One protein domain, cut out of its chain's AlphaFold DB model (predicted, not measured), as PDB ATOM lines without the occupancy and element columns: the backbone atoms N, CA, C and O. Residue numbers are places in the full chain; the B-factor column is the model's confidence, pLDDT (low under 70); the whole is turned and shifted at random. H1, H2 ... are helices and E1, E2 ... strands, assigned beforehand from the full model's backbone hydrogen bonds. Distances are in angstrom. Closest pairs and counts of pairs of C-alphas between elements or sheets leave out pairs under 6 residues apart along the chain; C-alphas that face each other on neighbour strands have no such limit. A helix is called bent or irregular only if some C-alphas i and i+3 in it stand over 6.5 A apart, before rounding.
ATOM      1  N   VAL A 371     -16.002  13.387   4.996       81.88
ATOM      2  CA  VAL A 371     -14.653  12.916   4.667       81.88
ATOM      3  C   VAL A 371     -13.667  13.400   5.732       81.88
ATOM      4  O   VAL A 371     -12.956  12.584   6.305       81.88
ATOM      5  N   GLN A 372     -13.685  14.686   6.091       84.06
ATOM      6  CA  GLN A 372     -12.845  15.291   7.125       84.06
ATOM      7  C   GLN A 372     -13.062  14.626   8.487       84.06
ATOM      8  O   GLN A 372     -12.085  14.285   9.151       84.06
ATOM      9  N   GLU A 373     -14.313  14.410   8.909       85.62
ATOM     10  CA  GLU A 373     -14.649  13.690  10.146       85.62
ATOM     11  C   GLU A 373     -14.074  12.269  10.136       85.62
ATOM     12  O   GLU A 373     -13.395  11.878  11.088       85.62
ATOM     13  N   ARG A 374     -14.286  11.515   9.049       88.25
ATOM     14  CA  ARG A 374     -13.799  10.137   8.901       88.25
ATOM     15  C   ARG A 374     -12.275  10.065   8.874       88.25
ATOM     16  O   ARG A 374     -11.702   9.259   9.595       88.25
ATOM     17  N   VAL A 375     -11.618  10.909   8.083       91.69
ATOM     18  CA  VAL A 375     -10.151  10.991   7.981       91.69
ATOM     19  C   VAL A 375      -9.550  11.409   9.326       91.69
ATOM     20  O   VAL A 375      -8.575  10.817   9.785       91.69
ATOM     21  N   SER A 376     -10.159  12.377  10.015       90.88
ATOM     22  CA  SER A 376      -9.721  12.799  11.351       90.88
ATOM     23  C   SER A 376      -9.892  11.684  12.386       90.88
ATOM     24  O   SER A 376      -9.023  11.506  13.238       90.88
ATOM     25  N   ALA A 377     -10.995  10.929  12.332       92.06
ATOM     26  CA  ALA A 377     -11.202   9.752  13.175       92.06
ATOM     27  C   ALA A 377     -10.155   8.672  12.872       92.06
ATOM     28  O   ALA A 377      -9.511   8.172  13.793       92.06
ATOM     29  N   TRP A 378      -9.888   8.414  11.591       94.69
ATOM     30  CA  TRP A 378      -8.869   7.469  11.150       94.69
ATOM     31  C   TRP A 378      -7.485   7.821  11.706       94.69
ATOM     32  O   TRP A 378      -6.824   6.951  12.271       94.69
ATOM     33  N   PHE A 379      -7.058   9.089  11.636       94.19
ATOM     34  CA  PHE A 379      -5.774   9.518  12.206       94.19
ATOM     35  C   PHE A 379      -5.750   9.461  13.737       94.19
ATOM     36  O   PHE A 379      -4.693   9.216  14.312       94.19
ATOM     37  N   LYS A 380      -6.880   9.657  14.426       91.75
ATOM     38  CA  LYS A 380      -6.945   9.490  15.889       91.75
ATOM     39  C   LYS A 380      -6.782   8.029  16.307       91.75
ATOM     40  O   LYS A 380      -6.131   7.761  17.311       91.75
ATOM     41  N   GLU A 381      -7.360   7.106  15.547       91.56
ATOM     42  CA  GLU A 381      -7.321   5.670  15.841       91.56
ATOM     43  C   GLU A 381      -6.001   5.018  15.403       91.56
ATOM     44  O   GLU A 381      -5.425   4.226  16.147       91.56
ATOM     45  N   ASN A 382      -5.498   5.380  14.219       91.25
ATOM     46  CA  ASN A 382      -4.374   4.708  13.558       91.25
ATOM     47  C   ASN A 382      -3.088   5.547  13.518       91.25
ATOM     48  O   ASN A 382      -2.028   5.029  13.171       91.25
ATOM     49  N   GLY A 383      -3.139   6.821  13.922       86.38
ATOM     50  CA  GLY A 383      -2.012   7.760  13.852       86.38
ATOM     51  C   GLY A 383      -0.820   7.427  14.751       86.38
ATOM     52  O   GLY A 383       0.184   8.120  14.700       86.38
ATOM     53  N   THR A 384      -0.884   6.379  15.573       87.12
ATOM     54  CA  THR A 384       0.292   5.862  16.297       87.12
ATOM     55  C   THR A 384       1.132   4.899  15.454       87.12
ATOM     56  O   THR A 384       2.286   4.644  15.789       87.12
ATOM     57  N   SER A 385       0.575   4.333  14.379       90.06
ATOM     58  CA  SER A 385       1.300   3.439  13.472       90.06
ATOM     59  C   SER A 385       1.947   4.252  12.353       90.06
ATOM     60  O   SER A 385       1.259   4.763  11.466       90.06
ATOM     61  N   LEU A 386       3.278   4.364  12.387       91.50
ATOM     62  CA  LEU A 386       4.029   5.054  11.338       91.50
ATOM     63  C   LEU A 386       3.830   4.372   9.981       91.50
ATOM     64  O   LEU A 386       3.684   5.049   8.967       91.50
ATOM     65  N   ASP A 387       3.782   3.039   9.968       90.50
ATOM     66  CA  ASP A 387       3.522   2.254   8.766       90.50
ATOM     67  C   ASP A 387       2.192   2.613   8.081       90.50
ATOM     68  O   ASP A 387       2.189   2.952   6.896       90.50
ATOM     69  N   LEU A 388       1.077   2.614   8.822       92.38
ATOM     70  CA  LEU A 388      -0.239   2.954   8.266       92.38
ATOM     71  C   LEU A 388      -0.305   4.414   7.814       92.38
ATOM     72  O   LEU A 388      -0.833   4.704   6.742       92.38
ATOM     73  N   VAL A 389       0.253   5.341   8.599       94.06
ATOM     74  CA  VAL A 389       0.279   6.769   8.251       94.06
ATOM     75  C   VAL A 389       1.086   7.016   6.980       94.06
ATOM     76  O   VAL A 389       0.628   7.740   6.097       94.06
ATOM     77  N   ALA A 390       2.260   6.396   6.854       94.69
ATOM     78  CA  ALA A 390       3.107   6.551   5.678       94.69
ATOM     79  C   ALA A 390       2.431   6.008   4.413       94.69
ATOM     80  O   ALA A 390       2.526   6.619   3.349       94.69
ATOM     81  N   GLN A 391       1.716   4.892   4.531       94.44
ATOM     82  CA  GLN A 391       0.915   4.326   3.450       94.44
ATOM     83  C   GLN A 391      -0.228   5.248   3.036       94.44
ATOM     84  O   GLN A 391      -0.347   5.586   1.859       94.44
ATOM     85  N   TYR A 392      -1.019   5.717   4.000       95.00
ATOM     86  CA  TYR A 392      -2.177   6.555   3.709       95.00
ATOM     87  C   TYR A 392      -1.783   7.891   3.072       95.00
ATOM     88  O   TYR A 392      -2.386   8.319   2.091       95.00
ATOM     89  N   LEU A 393      -0.707   8.510   3.564       95.81
ATOM     90  CA  LEU A 393      -0.148   9.720   2.964       95.81
ATOM     91  C   LEU A 393       0.439   9.487   1.578       95.81
ATOM     92  O   LEU A 393       0.257  10.325   0.698       95.81
ATOM     93  N   SER A 394       1.134   8.367   1.372       95.44
ATOM     94  CA  SER A 394       1.693   8.050   0.058       95.44
ATOM     95  C   SER A 394       0.589   7.862  -0.978       95.44
ATOM     96  O   SER A 394       0.744   8.360  -2.083       95.44
ATOM     97  N   LEU A 395      -0.541   7.239  -0.619       94.44
ATOM     98  CA  LEU A 395      -1.720   7.136  -1.491       94.44
ATOM     99  C   LEU A 395      -2.381   8.493  -1.752       94.44
ATOM    100  O   LEU A 395      -2.782   8.780  -2.874       94.44
ATOM    101  N   ALA A 396      -2.477   9.341  -0.726       94.06
ATOM    102  CA  ALA A 396      -3.049  10.674  -0.878       94.06
ATOM    103  C   ALA A 396      -2.226  11.548  -1.838       94.06
ATOM    104  O   ALA A 396      -2.794  12.290  -2.636       94.06
ATOM    105  N   VAL A 397      -0.895  11.451  -1.778       93.56
ATOM    106  CA  VAL A 397       0.015  12.217  -2.642       93.56
ATOM    107  C   VAL A 397       0.169  11.586  -4.022       93.56
ATOM    108  O   VAL A 397       0.210  12.308  -5.010       93.56
ATOM    109  N   LEU A 398       0.258  10.260  -4.114       89.25
ATOM    110  CA  LEU A 398       0.432   9.516  -5.360       89.25
ATOM    111  C   LEU A 398      -0.922   8.945  -5.783       89.25
ATOM    112  O   LEU A 398      -1.187   7.762  -5.590       89.25
ATOM    113  N   THR A 399      -1.769   9.825  -6.321       77.94
ATOM    114  CA  THR A 399      -3.161   9.547  -6.728       77.94
ATOM    115  C   THR A 399      -3.347   8.175  -7.387       77.94
ATOM    116  O   THR A 399      -4.185   7.387  -6.951       77.94
ATOM    117  N   GLU A 400      -2.522   7.868  -8.390       84.69
ATOM    118  CA  GLU A 400      -2.423   6.561  -9.037       84.69
ATOM    119  C   GLU A 400      -0.954   6.246  -9.327       84.69
ATOM    120  O   GLU A 400      -0.277   7.020 -10.011       84.69
ATOM    121  N   THR A 401      -0.443   5.120  -8.826       87.69
ATOM    122  CA  THR A 401       0.963   4.750  -9.031       87.69
ATOM    123  C   THR A 401       1.186   3.237  -9.001       87.69
ATOM    124  O   THR A 401       0.388   2.485  -8.435       87.69
ATOM    125  N   THR A 402       2.288   2.778  -9.601       89.44
ATOM    126  CA  THR A 402       2.677   1.362  -9.579       89.44
ATOM    127  C   THR A 402       2.993   0.909  -8.157       89.44
ATOM    128  O   THR A 402       3.539   1.663  -7.347       89.44
ATOM    129  N   GLU A 403       2.709  -0.352  -7.837       90.00
ATOM    130  CA  GLU A 403       2.939  -0.903  -6.499       90.00
ATOM    131  C   GLU A 403       4.423  -0.818  -6.106       90.00
ATOM    132  O   GLU A 403       4.763  -0.497  -4.966       90.00
ATOM    133  N   ARG A 404       5.331  -0.988  -7.073       88.88
ATOM    134  CA  ARG A 404       6.776  -0.830  -6.862       88.88
ATOM    135  C   ARG A 404       7.153   0.586  -6.423       88.88
ATOM    136  O   ARG A 404       7.961   0.751  -5.498       88.88
ATOM    137  N   PHE A 405       6.624   1.603  -7.101       89.38
ATOM    138  CA  PHE A 405       6.915   2.989  -6.754       89.38
ATOM    139  C   PHE A 405       6.230   3.379  -5.443       89.38
ATOM    140  O   PHE A 405       6.884   3.948  -4.568       89.38
ATOM    141  N   TYR A 406       4.977   2.963  -5.245       92.31
ATOM    142  CA  TYR A 406       4.247   3.121  -3.990       92.31
ATOM    143  C   TYR A 406       5.043   2.602  -2.785       92.31
ATOM    144  O   TYR A 406       5.286   3.344  -1.836       92.31
ATOM    145  N   ILE A 407       5.536   1.360  -2.839       92.44
ATOM    146  CA  ILE A 407       6.326   0.761  -1.751       92.44
ATOM    147  C   ILE A 407       7.599   1.573  -1.482       92.44
ATOM    148  O   ILE A 407       7.996   1.775  -0.332       92.44
ATOM    149  N   THR A 408       8.242   2.068  -2.539       93.06
ATOM    150  CA  THR A 408       9.447   2.897  -2.430       93.06
ATOM    151  C   THR A 408       9.138   4.235  -1.754       93.06
ATOM    152  O   THR A 408       9.859   4.644  -0.840       93.06
ATOM    153  N   ALA A 409       8.046   4.892  -2.151       93.31
ATOM    154  CA  ALA A 409       7.567   6.137  -1.562       93.31
ATOM    155  C   ALA A 409       7.221   5.970  -0.076       93.31
ATOM    156  O   ALA A 409       7.695   6.760   0.746       93.31
ATOM    157  N   VAL A 410       6.501   4.901   0.280       94.75
ATOM    158  CA  VAL A 410       6.143   4.562   1.667       94.75
ATOM    159  C   VAL A 410       7.390   4.358   2.519       94.75
ATOM    160  O   VAL A 410       7.531   4.985   3.567       94.75
ATOM    161  N   ASN A 411       8.333   3.530   2.069       94.50
ATOM    162  CA  ASN A 411       9.559   3.259   2.823       94.50
ATOM    163  C   ASN A 411      10.414   4.520   3.005       94.50
ATOM    164  O   ASN A 411      10.986   4.738   4.074       94.50
ATOM    165  N   SER A 412      10.468   5.374   1.979       94.62
ATOM    166  CA  SER A 412      11.127   6.676   2.058       94.62
ATOM    167  C   SER A 412      10.452   7.591   3.086       94.62
ATOM    168  O   SER A 412      11.141   8.224   3.889       94.62
ATOM    169  N   LEU A 413       9.114   7.619   3.136       95.12
ATOM    170  CA  LEU A 413       8.372   8.436   4.099       95.12
ATOM    171  C   LEU A 413       8.608   7.955   5.529       95.12
ATOM    172  O   LEU A 413       8.944   8.762   6.394       95.12
ATOM    173  N   LYS A 414       8.515   6.638   5.758       93.94
ATOM    174  CA  LYS A 414       8.783   6.018   7.063       93.94
ATOM    175  C   LYS A 414      10.156   6.425   7.576       93.94
ATOM    176  O   LYS A 414      10.247   7.007   8.649       93.94
ATOM    177  N   LYS A 415      11.199   6.226   6.767       93.56
ATOM    178  CA  LYS A 415      12.574   6.608   7.117       93.56
ATOM    179  C   LYS A 415      12.713   8.100   7.435       93.56
ATOM    180  O   LYS A 415      13.492   8.474   8.306       93.56
ATOM    181  N   THR A 416      11.981   8.955   6.722       93.56
ATOM    182  CA  THR A 416      12.050  10.415   6.902       93.56
ATOM    183  C   THR A 416      11.358  10.868   8.193       93.56
ATOM    184  O   THR A 416      11.815  11.806   8.843       93.56
ATOM    185  N   LEU A 417      10.281  10.189   8.595       92.81
ATOM    186  CA  LEU A 417       9.495  10.521   9.785       92.81
ATOM    187  C   LEU A 417       9.962   9.800  11.061       92.81
ATOM    188  O   LEU A 417       9.731  10.322  12.148       92.81
ATOM    189  N   GLU A 418      10.631   8.649  10.945       90.31
ATOM    190  CA  GLU A 418      10.983   7.731  12.044       90.31
ATOM    191  C   GLU A 418      11.616   8.432  13.252       90.31
ATOM    192  O   GLU A 418      11.150   8.275  14.377       90.31
ATOM    193  N   ALA A 419      12.621   9.283  13.024       87.06
ATOM    194  CA  ALA A 419      13.334   9.978  14.101       87.06
ATOM    195  C   ALA A 419      12.460  10.970  14.892       87.06
ATOM    196  O   ALA A 419      12.820  11.378  15.993       87.06
ATOM    197  N   SER A 420      11.346  11.408  14.307       85.75
ATOM    198  CA  SER A 420      10.430  12.401  14.879       85.75
ATOM    199  C   SER A 420       9.074  11.802  15.264       85.75
ATOM    200  O   SER A 420       8.194  12.540  15.710       85.75
ATOM    201  N   TRP A 421       8.893  10.488  15.089       87.88
ATOM    202  CA  TRP A 421       7.636   9.801  15.356       87.88
ATOM    203  C   TRP A 421       7.630   9.172  16.758       87.88
ATOM    204  O   TRP A 421       8.644   8.618  17.187       87.88
ATOM    205  N   PRO A 422       6.514   9.246  17.510       80.25
ATOM    206  CA  PRO A 422       6.395   8.556  18.791       80.25
ATOM    207  C   PRO A 422       6.470   7.029  18.624       80.25
ATOM    208  O   PRO A 422       6.312   6.509  17.523       80.25
ATOM    209  N   ALA A 423       6.700   6.315  19.734       73.19
ATOM    210  CA  ALA A 423       6.887   4.862  19.752       73.19
ATOM    211  C   ALA A 423       5.844   4.121  18.896       73.19
ATOM    212  O   ALA A 423       4.637   4.222  19.133       73.19
ATOM    213  N   GLU A 424       6.330   3.379  17.900       73.50
ATOM    214  CA  GLU A 424       5.491   2.731  16.899       73.50
ATOM    215  C   GLU A 424       4.726   1.550  17.501       73.50
ATOM    216  O   GLU A 424       5.303   0.615  18.063       73.50
ATOM    217  N   LYS A 425       3.402   1.560  17.334       72.19
ATOM    218  CA  LYS A 425       2.575   0.385  17.596       72.19
ATOM    219  C   LYS A 425       2.487  -0.449  16.319       72.19
ATOM    220  O   LYS A 425       1.771  -0.084  15.385       72.19
ATOM    221  N   MET A 426       3.208  -1.569  16.281       67.19
ATOM    222  CA  MET A 426       3.084  -2.537  15.189       67.19
ATOM    223  C   MET A 426       1.694  -3.173  15.200       67.19
ATOM    224  O   MET A 426       1.254  -3.714  16.215       67.19
ATOM    225  N   THR A 427       1.035  -3.145  14.045       67.81
ATOM    226  CA  THR A 427      -0.233  -3.841  13.811       67.81
ATOM    227  C   THR A 427      -0.004  -4.826  12.672       67.81
ATOM    228  O   THR A 427       0.350  -4.424  11.570       67.81
ATOM    229  N   LEU A 428      -0.138  -6.124  12.947       73.19
ATOM    230  CA  LEU A 428      -0.063  -7.164  11.921       73.19
ATOM    231  C   LEU A 428      -1.438  -7.277  11.265       73.19
ATOM    232  O   LEU A 428      -2.399  -7.653  11.930       73.19
ATOM    233  N   MET A 429      -1.524  -6.940   9.982       79.12
ATOM    234  CA  MET A 429      -2.745  -7.049   9.181       79.12
ATOM    235  C   MET A 429      -2.421  -7.786   7.891       79.12
ATOM    236  O   MET A 429      -1.311  -7.655   7.364       79.12
ATOM    237  N   ASN A 430      -3.375  -8.558   7.374       85.88
ATOM    238  CA  ASN A 430      -3.225  -9.058   6.015       85.88
ATOM    239  C   ASN A 430      -3.463  -7.926   5.010       85.88
ATOM    240  O   ASN A 430      -3.993  -6.857   5.315       85.88
ATOM    241  N   ASP A 431      -3.034  -8.167   3.784       82.06
ATOM    242  CA  ASP A 431      -3.018  -7.151   2.750       82.06
ATOM    243  C   ASP A 431      -4.422  -6.624   2.378       82.06
ATOM    244  O   ASP A 431      -4.608  -5.421   2.185       82.06
ATOM    245  N   ARG A 432      -5.435  -7.499   2.387       84.62
ATOM    246  CA  ARG A 432      -6.829  -7.128   2.117       84.62
ATOM    247  C   ARG A 432      -7.401  -6.236   3.217       84.62
ATOM    248  O   ARG A 432      -8.027  -5.226   2.910       84.62
ATOM    249  N   GLU A 433      -7.179  -6.594   4.480       85.81
ATOM    250  CA  GLU A 433      -7.595  -5.796   5.640       85.81
ATOM    251  C   GLU A 433      -6.930  -4.417   5.627       85.81
ATOM    252  O   GLU A 433      -7.580  -3.409   5.895       85.81
ATOM    253  N   ARG A 434      -5.645  -4.363   5.259       88.50
ATOM    254  CA  ARG A 434      -4.872  -3.123   5.144       88.50
ATOM    255  C   ARG A 434      -5.427  -2.197   4.060       88.50
ATOM    256  O   ARG A 434      -5.649  -1.023   4.335       88.50
ATOM    257  N   LEU A 435      -5.688  -2.702   2.852       88.75
ATOM    258  CA  LEU A 435      -6.263  -1.891   1.767       88.75
ATOM    259  C   LEU A 435      -7.684  -1.416   2.092       88.75
ATOM    260  O   LEU A 435      -8.012  -0.261   1.828       88.75
ATOM    261  N   GLN A 436      -8.499  -2.258   2.735       88.38
ATOM    262  CA  GLN A 436      -9.819  -1.854   3.228       88.38
ATOM    263  C   GLN A 436      -9.721  -0.733   4.269       88.38
ATOM    264  O   GLN A 436     -10.465   0.242   4.181       88.38
ATOM    265  N   LEU A 437      -8.779  -0.827   5.213       89.94
ATOM    266  CA  LEU A 437      -8.552   0.204   6.231       89.94
ATOM    267  C   LEU A 437      -8.088   1.542   5.628       89.94
ATOM    268  O   LEU A 437      -8.412   2.597   6.167       89.94
ATOM    269  N   LEU A 438      -7.332   1.502   4.528       90.69
ATOM    270  CA  LEU A 438      -6.827   2.681   3.814       90.69
ATOM    271  C   LEU A 438      -7.809   3.237   2.773       90.69
ATOM    272  O   LEU A 438      -7.489   4.224   2.115       90.69
ATOM    273  N   ASN A 439      -8.982   2.613   2.606       89.75
ATOM    274  CA  ASN A 439      -9.929   2.920   1.532       89.75
ATOM    275  C   ASN A 439      -9.260   2.894   0.139       89.75
ATOM    276  O   ASN A 439      -9.441   3.793  -0.683       89.75
ATOM    277  N   ALA A 440      -8.437   1.872  -0.098       92.94
ATOM    278  CA  ALA A 440      -7.602   1.722  -1.282       92.94
ATOM    279  C   ALA A 440      -7.963   0.460  -2.075       92.94
ATOM    280  O   ALA A 440      -8.550  -0.490  -1.547       92.94
ATOM    281  N   GLU A 441      -7.603   0.442  -3.351       92.38
ATOM    282  CA  GLU A 441      -7.774  -0.711  -4.231       92.38
ATOM    283  C   GLU A 441      -6.539  -0.950  -5.101       92.38
ATOM    284  O   GLU A 441      -5.742  -0.040  -5.350       92.38
ATOM    285  N   ARG A 442      -6.390  -2.202  -5.549       92.12
ATOM    286  CA  ARG A 442      -5.417  -2.569  -6.575       92.12
ATOM    287  C   ARG A 442      -6.073  -2.593  -7.939       92.12
ATOM    288  O   ARG A 442      -7.201  -3.058  -8.083       92.12
ATOM    289  N   PHE A 443      -5.313  -2.170  -8.932       89.88
ATOM    290  CA  PHE A 443      -5.660  -2.288 -10.337       89.88
ATOM    291  C   PHE A 443      -4.397  -2.601 -11.141       89.88
ATOM    292  O   PHE A 443      -3.291  -2.551 -10.609       89.88
ATOM    293  N   THR A 444      -4.551  -2.946 -12.413       86.12
ATOM    294  CA  THR A 444      -3.419  -3.246 -13.295       86.12
ATOM    295  C   THR A 444      -3.240  -2.107 -14.285       86.12
ATOM    296  O   THR A 444      -4.212  -1.661 -14.893       86.12
ATOM    297  N   VAL A 445      -2.002  -1.651 -14.464       82.44
ATOM    298  CA  VAL A 445      -1.639  -0.599 -15.420       82.44
ATOM    299  C   VAL A 445      -0.608  -1.126 -16.417       82.44
ATOM    300  O   VAL A 445       0.234  -1.957 -16.076       82.44
ATOM    301  N   MET A 446      -0.673  -0.657 -17.663       74.00
ATOM    302  CA  MET A 446       0.352  -0.946 -18.669       74.00
ATOM    303  C   MET A 446       1.495   0.058 -18.523       74.00
ATOM    304  O   MET A 446       1.309   1.246 -18.791       74.00
ATOM    305  N   THR A 447       2.687  -0.395 -18.134       65.00
ATOM    306  CA  THR A 447       3.873   0.465 -18.054       65.00
ATOM    307  C   THR A 447       4.829   0.215 -19.212       65.00
ATOM    308  O   THR A 447       5.097  -0.920 -19.609       65.00
ATOM    309  N   ASN A 448       5.335   1.308 -19.794       62.72
ATOM    310  CA  ASN A 448       6.365   1.248 -20.825       62.72
ATOM    311  C   ASN A 448       7.717   0.987 -20.163       62.72
ATOM    312  O   ASN A 448       8.187   1.812 -19.376       62.72
ATOM    313  N   THR A 449       8.354  -0.130 -20.488       65.38
ATOM    314  CA  THR A 449       9.705  -0.434 -20.012       65.38
ATOM    315  C   THR A 449      10.655  -0.663 -21.179       65.38
ATOM    316  O   THR A 449      10.238  -0.860 -22.321       65.38
ATOM    317  N   ASP A 450      11.957  -0.712 -20.890       66.00
ATOM    318  CA  ASP A 450      12.991  -1.078 -21.870       66.00
ATOM    319  C   ASP A 450      12.775  -2.481 -22.477       66.00
ATOM    320  O   ASP A 450      13.393  -2.825 -23.485       66.00
ATOM    321  N   LEU A 451      11.890  -3.285 -21.874       59.81
ATOM    322  CA  LEU A 451      11.531  -4.645 -22.272       59.81
ATOM    323  C   LEU A 451      10.190  -4.743 -23.026       59.81
ATOM    324  O   LEU A 451       9.776  -5.864 -23.312       59.81
ATOM    325  N   SER A 452       9.552  -3.615 -23.387       59.28
ATOM    326  CA  SER A 452       8.176  -3.473 -23.920       59.28
ATOM    327  C   SER A 452       7.130  -3.125 -22.845       59.28
ATOM    328  O   SER A 452       7.456  -2.903 -21.676       59.28
ATOM    329  N   TYR A 453       5.868  -3.022 -23.263       70.38
ATOM    330  CA  TYR A 453       4.715  -2.787 -22.402       70.38
ATOM    331  C   TYR A 453       4.431  -4.003 -21.524       70.38
ATOM    332  O   TYR A 453       4.098  -5.076 -22.029       70.38
ATOM    333  N   ILE A 454       4.541  -3.821 -20.210       76.19
ATOM    334  CA  ILE A 454       4.255  -4.859 -19.220       76.19
ATOM    335  C   ILE A 454       3.045  -4.466 -18.376       76.19
ATOM    336  O   ILE A 454       2.807  -3.288 -18.116       76.19
ATOM    337  N   GLN A 455       2.268  -5.467 -17.969       81.88
ATOM    338  CA  GLN A 455       1.243  -5.294 -16.949       81.88
ATOM    339  C   GLN A 455       1.922  -5.259 -15.584       81.88
ATOM    340  O   GLN A 455       2.566  -6.232 -15.191       81.88
ATOM    341  N   GLU A 456       1.779  -4.145 -14.879       85.62
ATOM    342  CA  GLU A 456       2.229  -3.996 -13.500       85.62
ATOM    343  C   GLU A 456       1.031  -3.751 -12.582       85.62
ATOM    344  O   GLU A 456       0.068  -3.067 -12.943       85.62
ATOM    345  N   ASP A 457       1.106  -4.310 -11.376       90.12
ATOM    346  CA  ASP A 457       0.155  -4.004 -10.316       90.12
ATOM    347  C   ASP A 457       0.345  -2.555  -9.851       90.12
ATOM    348  O   ASP A 457       1.466  -2.054  -9.694       90.12
ATOM    349  N   ALA A 458      -0.770  -1.874  -9.627       90.25
ATOM    350  CA  ALA A 458      -0.853  -0.489  -9.202       90.25
ATOM    351  C   ALA A 458      -1.848  -0.341  -8.050       90.25
ATOM    352  O   ALA A 458      -2.720  -1.186  -7.830       90.25
ATOM    353  N   VAL A 459      -1.698   0.744  -7.292       92.25
ATOM    354  CA  VAL A 459      -2.531   1.044  -6.125       92.25
ATOM    355  C   VAL A 459      -3.063   2.467  -6.241       92.25
ATOM    356  O   VAL A 459      -2.348   3.372  -6.676       92.25
ATOM    357  N   ARG A 460      -4.320   2.662  -5.838       91.25
ATOM    358  CA  ARG A 460      -4.962   3.977  -5.727       91.25
ATOM    359  C   ARG A 460      -5.962   4.016  -4.576       91.25
ATOM    360  O   ARG A 460      -6.369   2.971  -4.060       91.25
ATOM    361  N   LEU A 461      -6.376   5.217  -4.185       90.12
ATOM    362  CA  LEU A 461      -7.553   5.385  -3.333       90.12
ATOM    363  C   LEU A 461      -8.810   4.997  -4.119       90.12
ATOM    364  O   LEU A 461      -8.941   5.347  -5.288       90.12
ATOM    365  N   GLN A 462      -9.764   4.334  -3.464       86.81
ATOM    366  CA  GLN A 462     -11.089   4.077  -4.048       86.81
ATOM    367  C   GLN A 462     -11.839   5.383  -4.341       86.81
ATOM    368  O   GLN A 462     -12.718   5.421  -5.195       86.81
ATOM    369  N   ARG A 463     -11.490   6.445  -3.606       83.31
ATOM    370  CA  ARG A 463     -12.063   7.786  -3.707       83.31
ATOM    371  C   ARG A 463     -10.944   8.826  -3.821       83.31
ATOM    372  O   ARG A 463     -10.448   9.294  -2.790       83.31
ATOM    373  N   PRO A 464     -10.483   9.140  -5.042       78.75
ATOM    374  CA  PRO A 464      -9.386  10.082  -5.273       78.75
ATOM    375  C   PRO A 464      -9.638  11.488  -4.707       78.75
ATOM    376  O   PRO A 464      -8.698  12.185  -4.330       78.75
ATOM    377  N   GLU A 465     -10.899  11.903  -4.583       77.00
ATOM    378  CA  GLU A 465     -11.307  13.179  -3.985       77.00
ATOM    379  C   GLU A 465     -10.872  13.332  -2.515       77.00
ATOM    380  O   GLU A 465     -10.721  14.447  -2.014       77.00
ATOM    381  N   GLU A 466     -10.596  12.224  -1.818       86.19
ATOM    382  CA  GLU A 466     -10.151  12.241  -0.424       86.19
ATOM    383  C   GLU A 466      -8.685  12.676  -0.274       86.19
ATOM    384  O   GLU A 466      -8.294  13.119   0.808       86.19
ATOM    385  N   SER A 467      -7.873  12.605  -1.338       89.25
ATOM    386  CA  SER A 467      -6.430  12.890  -1.313       89.25
ATOM    387  C   SER A 467      -6.091  14.224  -0.648       89.25
ATOM    388  O   SER A 467      -5.257  14.289   0.260       89.25
ATOM    389  N   LYS A 468      -6.783  15.294  -1.053       89.56
ATOM    390  CA  LYS A 468      -6.580  16.639  -0.502       89.56
ATOM    391  C   LYS A 468      -6.904  16.691   0.990       89.56
ATOM    392  O   LYS A 468      -6.134  17.246   1.773       89.56
ATOM    393  N   VAL A 469      -8.026  16.092   1.385       90.69
ATOM    394  CA  VAL A 469      -8.492  16.073   2.776       90.69
ATOM    395  C   VAL A 469      -7.523  15.291   3.662       90.69
ATOM    396  O   VAL A 469      -7.175  15.759   4.747       90.69
ATOM    397  N   ILE A 470      -7.023  14.144   3.195       94.62
ATOM    398  CA  ILE A 470      -6.031  13.325   3.908       94.62
ATOM    399  C   ILE A 470      -4.749  14.123   4.147       94.62
ATOM    400  O   ILE A 470      -4.288  14.227   5.288       94.62
ATOM    401  N   LEU A 471      -4.209  14.732   3.088       95.44
ATOM    402  CA  LEU A 471      -2.975  15.510   3.147       95.44
ATOM    403  C   LEU A 471      -3.093  16.705   4.106       95.44
ATOM    404  O   LEU A 471      -2.235  16.895   4.971       95.44
ATOM    405  N   LEU A 472      -4.165  17.495   3.988       93.94
ATOM    406  CA  LEU A 472      -4.373  18.681   4.822       93.94
ATOM    407  C   LEU A 472      -4.703  18.325   6.279       93.94
ATOM    408  O   LEU A 472      -4.228  18.999   7.193       93.94
ATOM    409  N   THR A 473      -5.439  17.235   6.519       94.81
ATOM    410  CA  THR A 473      -5.722  16.754   7.882       94.81
ATOM    411  C   THR A 473      -4.437  16.339   8.586       94.81
ATOM    412  O   THR A 473      -4.191  16.758   9.719       94.81
ATOM    413  N   PHE A 474      -3.575  15.577   7.908       95.44
ATOM    414  CA  PHE A 474      -2.267  15.232   8.451       95.44
ATOM    415  C   PHE A 474      -1.429  16.482   8.734       95.44
ATOM    416  O   PHE A 474      -0.876  16.620   9.827       95.44
ATOM    417  N   TRP A 475      -1.373  17.416   7.779       95.81
ATOM    418  CA  TRP A 475      -0.637  18.668   7.930       95.81
ATOM    419  C   TRP A 475      -1.074  19.454   9.170       95.81
ATOM    420  O   TRP A 475      -0.237  19.992   9.902       95.81
ATOM    421  N   ASP A 476      -2.376  19.528   9.436       93.00
ATOM    422  CA  ASP A 476      -2.928  20.271  10.566       93.00
ATOM    423  C   ASP A 476      -2.734  19.553  11.911       93.00
ATOM    424  O   ASP A 476      -2.433  20.222  12.908       93.00
ATOM    425  N   MET A 477      -2.839  18.219  11.935       92.75
ATOM    426  CA  MET A 477      -2.677  17.399  13.142       92.75
ATOM    427  C   MET A 477      -1.209  17.235  13.570       92.75
ATOM    428  O   MET A 477      -0.900  17.361  14.755       92.75
ATOM    429  N   PHE A 478      -0.290  16.994  12.633       91.44
ATOM    430  CA  PHE A 478       1.100  16.613  12.919       91.44
ATOM    431  C   PHE A 478       2.089  17.750  12.617       91.44
ATOM    432  O   PHE A 478       2.975  17.652  11.769       91.44
ATOM    433  N   ARG A 479       1.958  18.869  13.341       91.31
ATOM    434  CA  ARG A 479       2.739  20.097  13.077       91.31
ATOM    435  C   ARG A 479       4.258  19.932  13.204       91.31
ATOM    436  O   ARG A 479       4.993  20.600  12.483       91.31
ATOM    437  N   SER A 480       4.723  19.066  14.106       90.56
ATOM    438  CA  SER A 480       6.152  18.860  14.392       90.56
ATOM    439  C   SER A 480       6.926  18.185  13.259       90.56
ATOM    440  O   SER A 480       8.146  18.315  13.216       90.56
ATOM    441  N   VAL A 481       6.238  17.484  12.350       93.06
ATOM    442  CA  VAL A 481       6.864  16.717  11.260       93.06
ATOM    443  C   VAL A 481       6.653  17.334   9.874       93.06
ATOM    444  O   VAL A 481       6.998  16.729   8.861       93.06
ATOM    445  N   ARG A 482       6.084  18.546   9.799       95.00
ATOM    446  CA  ARG A 482       5.854  19.253   8.527       95.00
ATOM    447  C   ARG A 482       7.138  19.428   7.700       95.00
ATOM    448  O   ARG A 482       7.081  19.135   6.506       95.00
ATOM    449  N   PRO A 483       8.292  19.836   8.272       94.69
ATOM    450  CA  PRO A 483       9.537  19.925   7.503       94.69
ATOM    451  C   PRO A 483       9.970  18.580   6.902       94.69
ATOM    452  O   PRO A 483      10.388  18.524   5.751       94.69
ATOM    453  N   GLN A 484       9.810  17.489   7.652       95.25
ATOM    454  CA  GLN A 484      10.138  16.124   7.243       95.25
ATOM    455  C   GLN A 484       9.210  15.650   6.117       95.25
ATOM    456  O   GLN A 484       9.667  15.013   5.171       95.25
ATOM    457  N   LEU A 485       7.920  16.006   6.162       95.44
ATOM    458  CA  LEU A 485       7.000  15.743   5.055       95.44
ATOM    459  C   LEU A 485       7.428  16.484   3.778       95.44
ATOM    460  O   LEU A 485       7.454  15.883   2.707       95.44
ATOM    461  N   LEU A 486       7.805  17.763   3.881       95.38
ATOM    462  CA  LEU A 486       8.305  18.528   2.731       95.38
ATOM    463  C   LEU A 486       9.617  17.948   2.182       95.38
ATOM    464  O   LEU A 486       9.786  17.861   0.969       95.38
ATOM    465  N   GLN A 487      10.513  17.491   3.061       93.56
ATOM    466  CA  GLN A 487      11.734  16.788   2.668       93.56
ATOM    467  C   GLN A 487      11.428  15.471   1.941       93.56
ATOM    468  O   GLN A 487      12.100  15.116   0.975       93.56
ATOM    469  N   TRP A 488      10.407  14.731   2.371       94.88
ATOM    470  CA  TRP A 488       9.987  13.529   1.660       94.88
ATOM    471  C   TRP A 488       9.403  13.844   0.276       94.88
ATOM    472  O   TRP A 488       9.742  13.150  -0.683       94.88
ATOM    473  N   LEU A 489       8.605  14.909   0.137       92.94
ATOM    474  CA  LEU A 489       8.118  15.367  -1.172       92.94
ATOM    475  C   LEU A 489       9.279  15.747  -2.103       92.94
ATOM    476  O   LEU A 489       9.261  15.392  -3.279       92.94
ATOM    477  N   GLU A 490      10.328  16.387  -1.579       90.44
ATOM    478  CA  GLU A 490      11.578  16.623  -2.317       90.44
ATOM    479  C   GLU A 490      12.232  15.328  -2.798       90.44
ATOM    480  O   GLU A 490      12.586  15.218  -3.973       90.44
ATOM    481  N   ASN A 491      12.317  14.314  -1.938       89.44
ATOM    482  CA  ASN A 491      12.860  13.015  -2.325       89.44
ATOM    483  C   ASN A 491      12.018  12.348  -3.424       89.44
ATOM    484  O   ASN A 491      12.582  11.797  -4.365       89.44
ATOM    485  N   ILE A 492      10.684  12.415  -3.351       88.94
ATOM    486  CA  ILE A 492       9.802  11.880  -4.402       88.94
ATOM    487  C   ILE A 492      10.034  12.590  -5.735       88.94
ATOM    488  O   ILE A 492      10.146  11.931  -6.769       88.94
ATOM    489  N   MET A 493      10.165  13.912  -5.727       83.31
ATOM    490  CA  MET A 493      10.416  14.681  -6.948       83.31
ATOM    491  C   MET A 493      11.725  14.291  -7.635       83.31
ATOM    492  O   MET A 493      11.797  14.298  -8.859       83.31
ATOM    493  N   LEU A 494      12.744  13.913  -6.861       80.94
ATOM    494  CA  LEU A 494      14.024  13.435  -7.388       80.94
ATOM    495  C   LEU A 494      13.968  11.985  -7.903       80.94
ATOM    496  O   LEU A 494      14.807  11.590  -8.712       80.94
ATOM    497  N   LEU A 495      13.004  11.187  -7.438       79.94
ATOM    498  CA  LEU A 495      12.844   9.778  -7.815       79.94
ATOM    499  C   LEU A 495      11.924   9.571  -9.031       79.94
ATOM    500  O   LEU A 495      11.977   8.509  -9.651       79.94
ATOM    501  N   THR A 496      11.085  10.552  -9.372       72.00
ATOM    502  CA  THR A 496      10.031  10.433 -10.398       72.00
ATOM    503  C   THR A 496      10.398  11.148 -11.696       72.00
ATOM    504  O   THR A 496      11.115  12.148 -11.697       72.00
ATOM    505  N   LYS A 497       9.899  10.643 -12.832       59.03
ATOM    506  CA  LYS A 497      10.068  11.288 -14.151       59.03
ATOM    507  C   LYS A 497       8.752  11.629 -14.860       59.03
ATOM    508  O   LYS A 497       8.784  12.433 -15.784       59.03
ATOM    509  N   ASN A 498       7.625  11.060 -14.417       63.28
ATOM    510  CA  ASN A 498       6.355  11.045 -15.153       63.28
ATOM    511  C   ASN A 498       5.182  11.521 -14.255       63.28
ATOM    512  O   ASN A 498       5.369  12.422 -13.443       63.28
ATOM    513  N   LYS A 499       3.982  10.933 -14.393       67.94
ATOM    514  CA  LYS A 499       2.705  11.305 -13.735       67.94
ATOM    515  C   LYS A 499       2.800  11.508 -12.211       67.94
ATOM    516  O   LYS A 499       2.137  12.381 -11.648       67.94
ATOM    517  N   GLU A 500       3.664  10.763 -11.529       78.94
ATOM    518  CA  GLU A 500       3.902  10.894 -10.087       78.94
ATOM    519  C   GLU A 500       4.482  12.263  -9.707       78.94
ATOM    520  O   GLU A 500       4.173  12.795  -8.640       78.94
ATOM    521  N   LYS A 501       5.279  12.861 -10.600       81.50
ATOM    522  CA  LYS A 501       5.836  14.202 -10.420       81.50
ATOM    523  C   LYS A 501       4.726  15.247 -10.353       81.50
ATOM    524  O   LYS A 501       4.747  16.109  -9.483       81.50
ATOM    525  N   GLU A 502       3.731  15.142 -11.232       81.75
ATOM    526  CA  GLU A 502       2.600  16.073 -11.250       81.75
ATOM    527  C   GLU A 502       1.759  15.964  -9.980       81.75
ATOM    528  O   GLU A 502       1.338  16.975  -9.422       81.75
ATOM    529  N   SER A 503       1.574  14.739  -9.486       85.12
ATOM    530  CA  SER A 503       0.840  14.494  -8.243       85.12
ATOM    531  C   SER A 503       1.568  15.098  -7.033       85.12
ATOM    532  O   SER A 503       0.951  15.746  -6.187       85.12
ATOM    533  N   ALA A 504       2.900  14.985  -6.986       89.25
ATOM    534  CA  ALA A 504       3.715  15.630  -5.959       89.25
ATOM    535  C   ALA A 504       3.705  17.170  -6.071       89.25
ATOM    536  O   ALA A 504       3.609  17.851  -5.051       89.25
ATOM    537  N   GLU A 505       3.751  17.738  -7.281       88.88
ATOM    538  CA  GLU A 505       3.623  19.188  -7.509       88.88
ATOM    539  C   GLU A 505       2.271  19.725  -7.017       88.88
ATOM    540  O   GLU A 505       2.234  20.755  -6.340       88.88
ATOM    541  N   LEU A 506       1.174  19.010  -7.296       88.50
ATOM    542  CA  LEU A 506      -0.164  19.338  -6.795       88.50
ATOM    543  C   LEU A 506      -0.221  19.277  -5.266       88.50
ATOM    544  O   LEU A 506      -0.718  20.210  -4.636       88.50
ATOM    545  N   ALA A 507       0.350  18.236  -4.651       92.69
ATOM    546  CA  ALA A 507       0.428  18.128  -3.196       92.69
ATOM    547  C   ALA A 507       1.193  19.311  -2.577       92.69
ATOM    548  O   ALA A 507       0.729  19.910  -1.605       92.69
ATOM    549  N   VAL A 508       2.332  19.707  -3.156       94.38
ATOM    550  CA  VAL A 508       3.091  20.883  -2.698       94.38
ATOM    551  C   VAL A 508       2.283  22.171  -2.870       94.38
ATOM    552  O   VAL A 508       2.305  23.015  -1.972       94.38
ATOM    553  N   ALA A 509       1.556  22.332  -3.979       91.94
ATOM    554  CA  ALA A 509       0.698  23.492  -4.207       91.94
ATOM    555  C   ALA A 509      -0.441  23.575  -3.175       91.94
ATOM    556  O   ALA A 509      -0.684  24.646  -2.620       91.94
ATOM    557  N   GLU A 510      -1.085  22.455  -2.837       91.25
ATOM    558  CA  GLU A 510      -2.119  22.392  -1.794       91.25
ATOM    559  C   GLU A 510      -1.564  22.757  -0.407       91.25
ATOM    560  O   GLU A 510      -2.156  23.560   0.323       91.25
ATOM    561  N   LEU A 511      -0.376  22.253  -0.060       94.25
ATOM    562  CA  LEU A 511       0.305  22.621   1.184       94.25
ATOM    563  C   LEU A 511       0.706  24.101   1.209       94.25
ATOM    564  O   LEU A 511       0.541  24.763   2.233       94.25
TER     565      LEU A 511
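This is residues 371 to 511 of the 762 residues of a protein of Fictibacillus aquaticus (UniProt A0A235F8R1). Crossed helices gather round H2, and a long two-stranded hairpin, E2 and E3, reaches away from this body at one end; the short E1 runs beside the base of E3. A helical hairpin, H6 and H7, covers one side of the body, while H4 lies at the base of E2. The 141 printed residues hold seven named helices and three strands, in the order H1 H2 E1 H3 H4 E2 E3 H5 H6 H7, class mixed; the sheet, E1 E3 E2, is antiparallel. The whole is compact, with a radius of gyration of the C-alphas of 14.7 A and spans of 44 by 30 by 27 A.

H1, residues 371 to 382, and H2, residues 386 to 397, touch only at the corner, and only just, with 3 pairs of C-alphas within 8 A; the closest are Asn 382 and Leu 388, 6.9 A. E1, residues 400 to 402, is an edge strand, antiparallel to the inner strand E3, residues 452 to 461; N 459 and O 401 are 2.9 A apart, within hydrogen-bond range. H2, the hub, touches H3, residues 403 to 420, at a steep tilt of 55 degrees, closest C-alphas Ala 390 and Val 410, 5.4 A. H4, residues 431 to 437, is near H2 and only grazes the sheet. E2, residues 440 to 449, forms a hairpin with E3; N 445 and O 456 are 2.9 A apart. E1, H3 H4, E2 is a split strand-helix-strand unit, two strands running the same way with E3 between them; its crossover is right-handed. H5, residues 466 to 477, touches H2 at Ser 467 and Ala 396, closest C-alphas 4.1 A apart. H6, residues 479 to 495, touches H3, closest C-alphas Trp 488 and Leu 413, 5.9 A. H6 and H7, residues 499 to 511, form a helical hairpin at a shallow tilt of 25 degrees, closest C-alphas Met 493 and Lys 501, 5.8 A. Every O i to N i+4 pair is within hydrogen-bond range in H1, H2, H4, H5 and H7; H3 has 12 of 14 and H6 11 of 13.

H1 begins at C-alpha 371, (-14.653, 12.916, 4.667). H3 measures 26.3 A, H6 25.4 A, E2 25.6 A and E3 27.4 A. H3 and H6 are irregular: C-alphas 416 and 419 are 7.3 A apart, C-alphas 480 and 483 7.7 A. E2 bends by 53 degrees at residue 446. H7 ends at C-alpha 511, (0.305, 22.621, 1.184).

The C-alphas farthest apart, Glu 373 and Leu 451, are 45.5 A apart. The printed part has no cut and no long link. Confidence is under 70 at residues 426 to 427, 447 to 452 and 497 to 499.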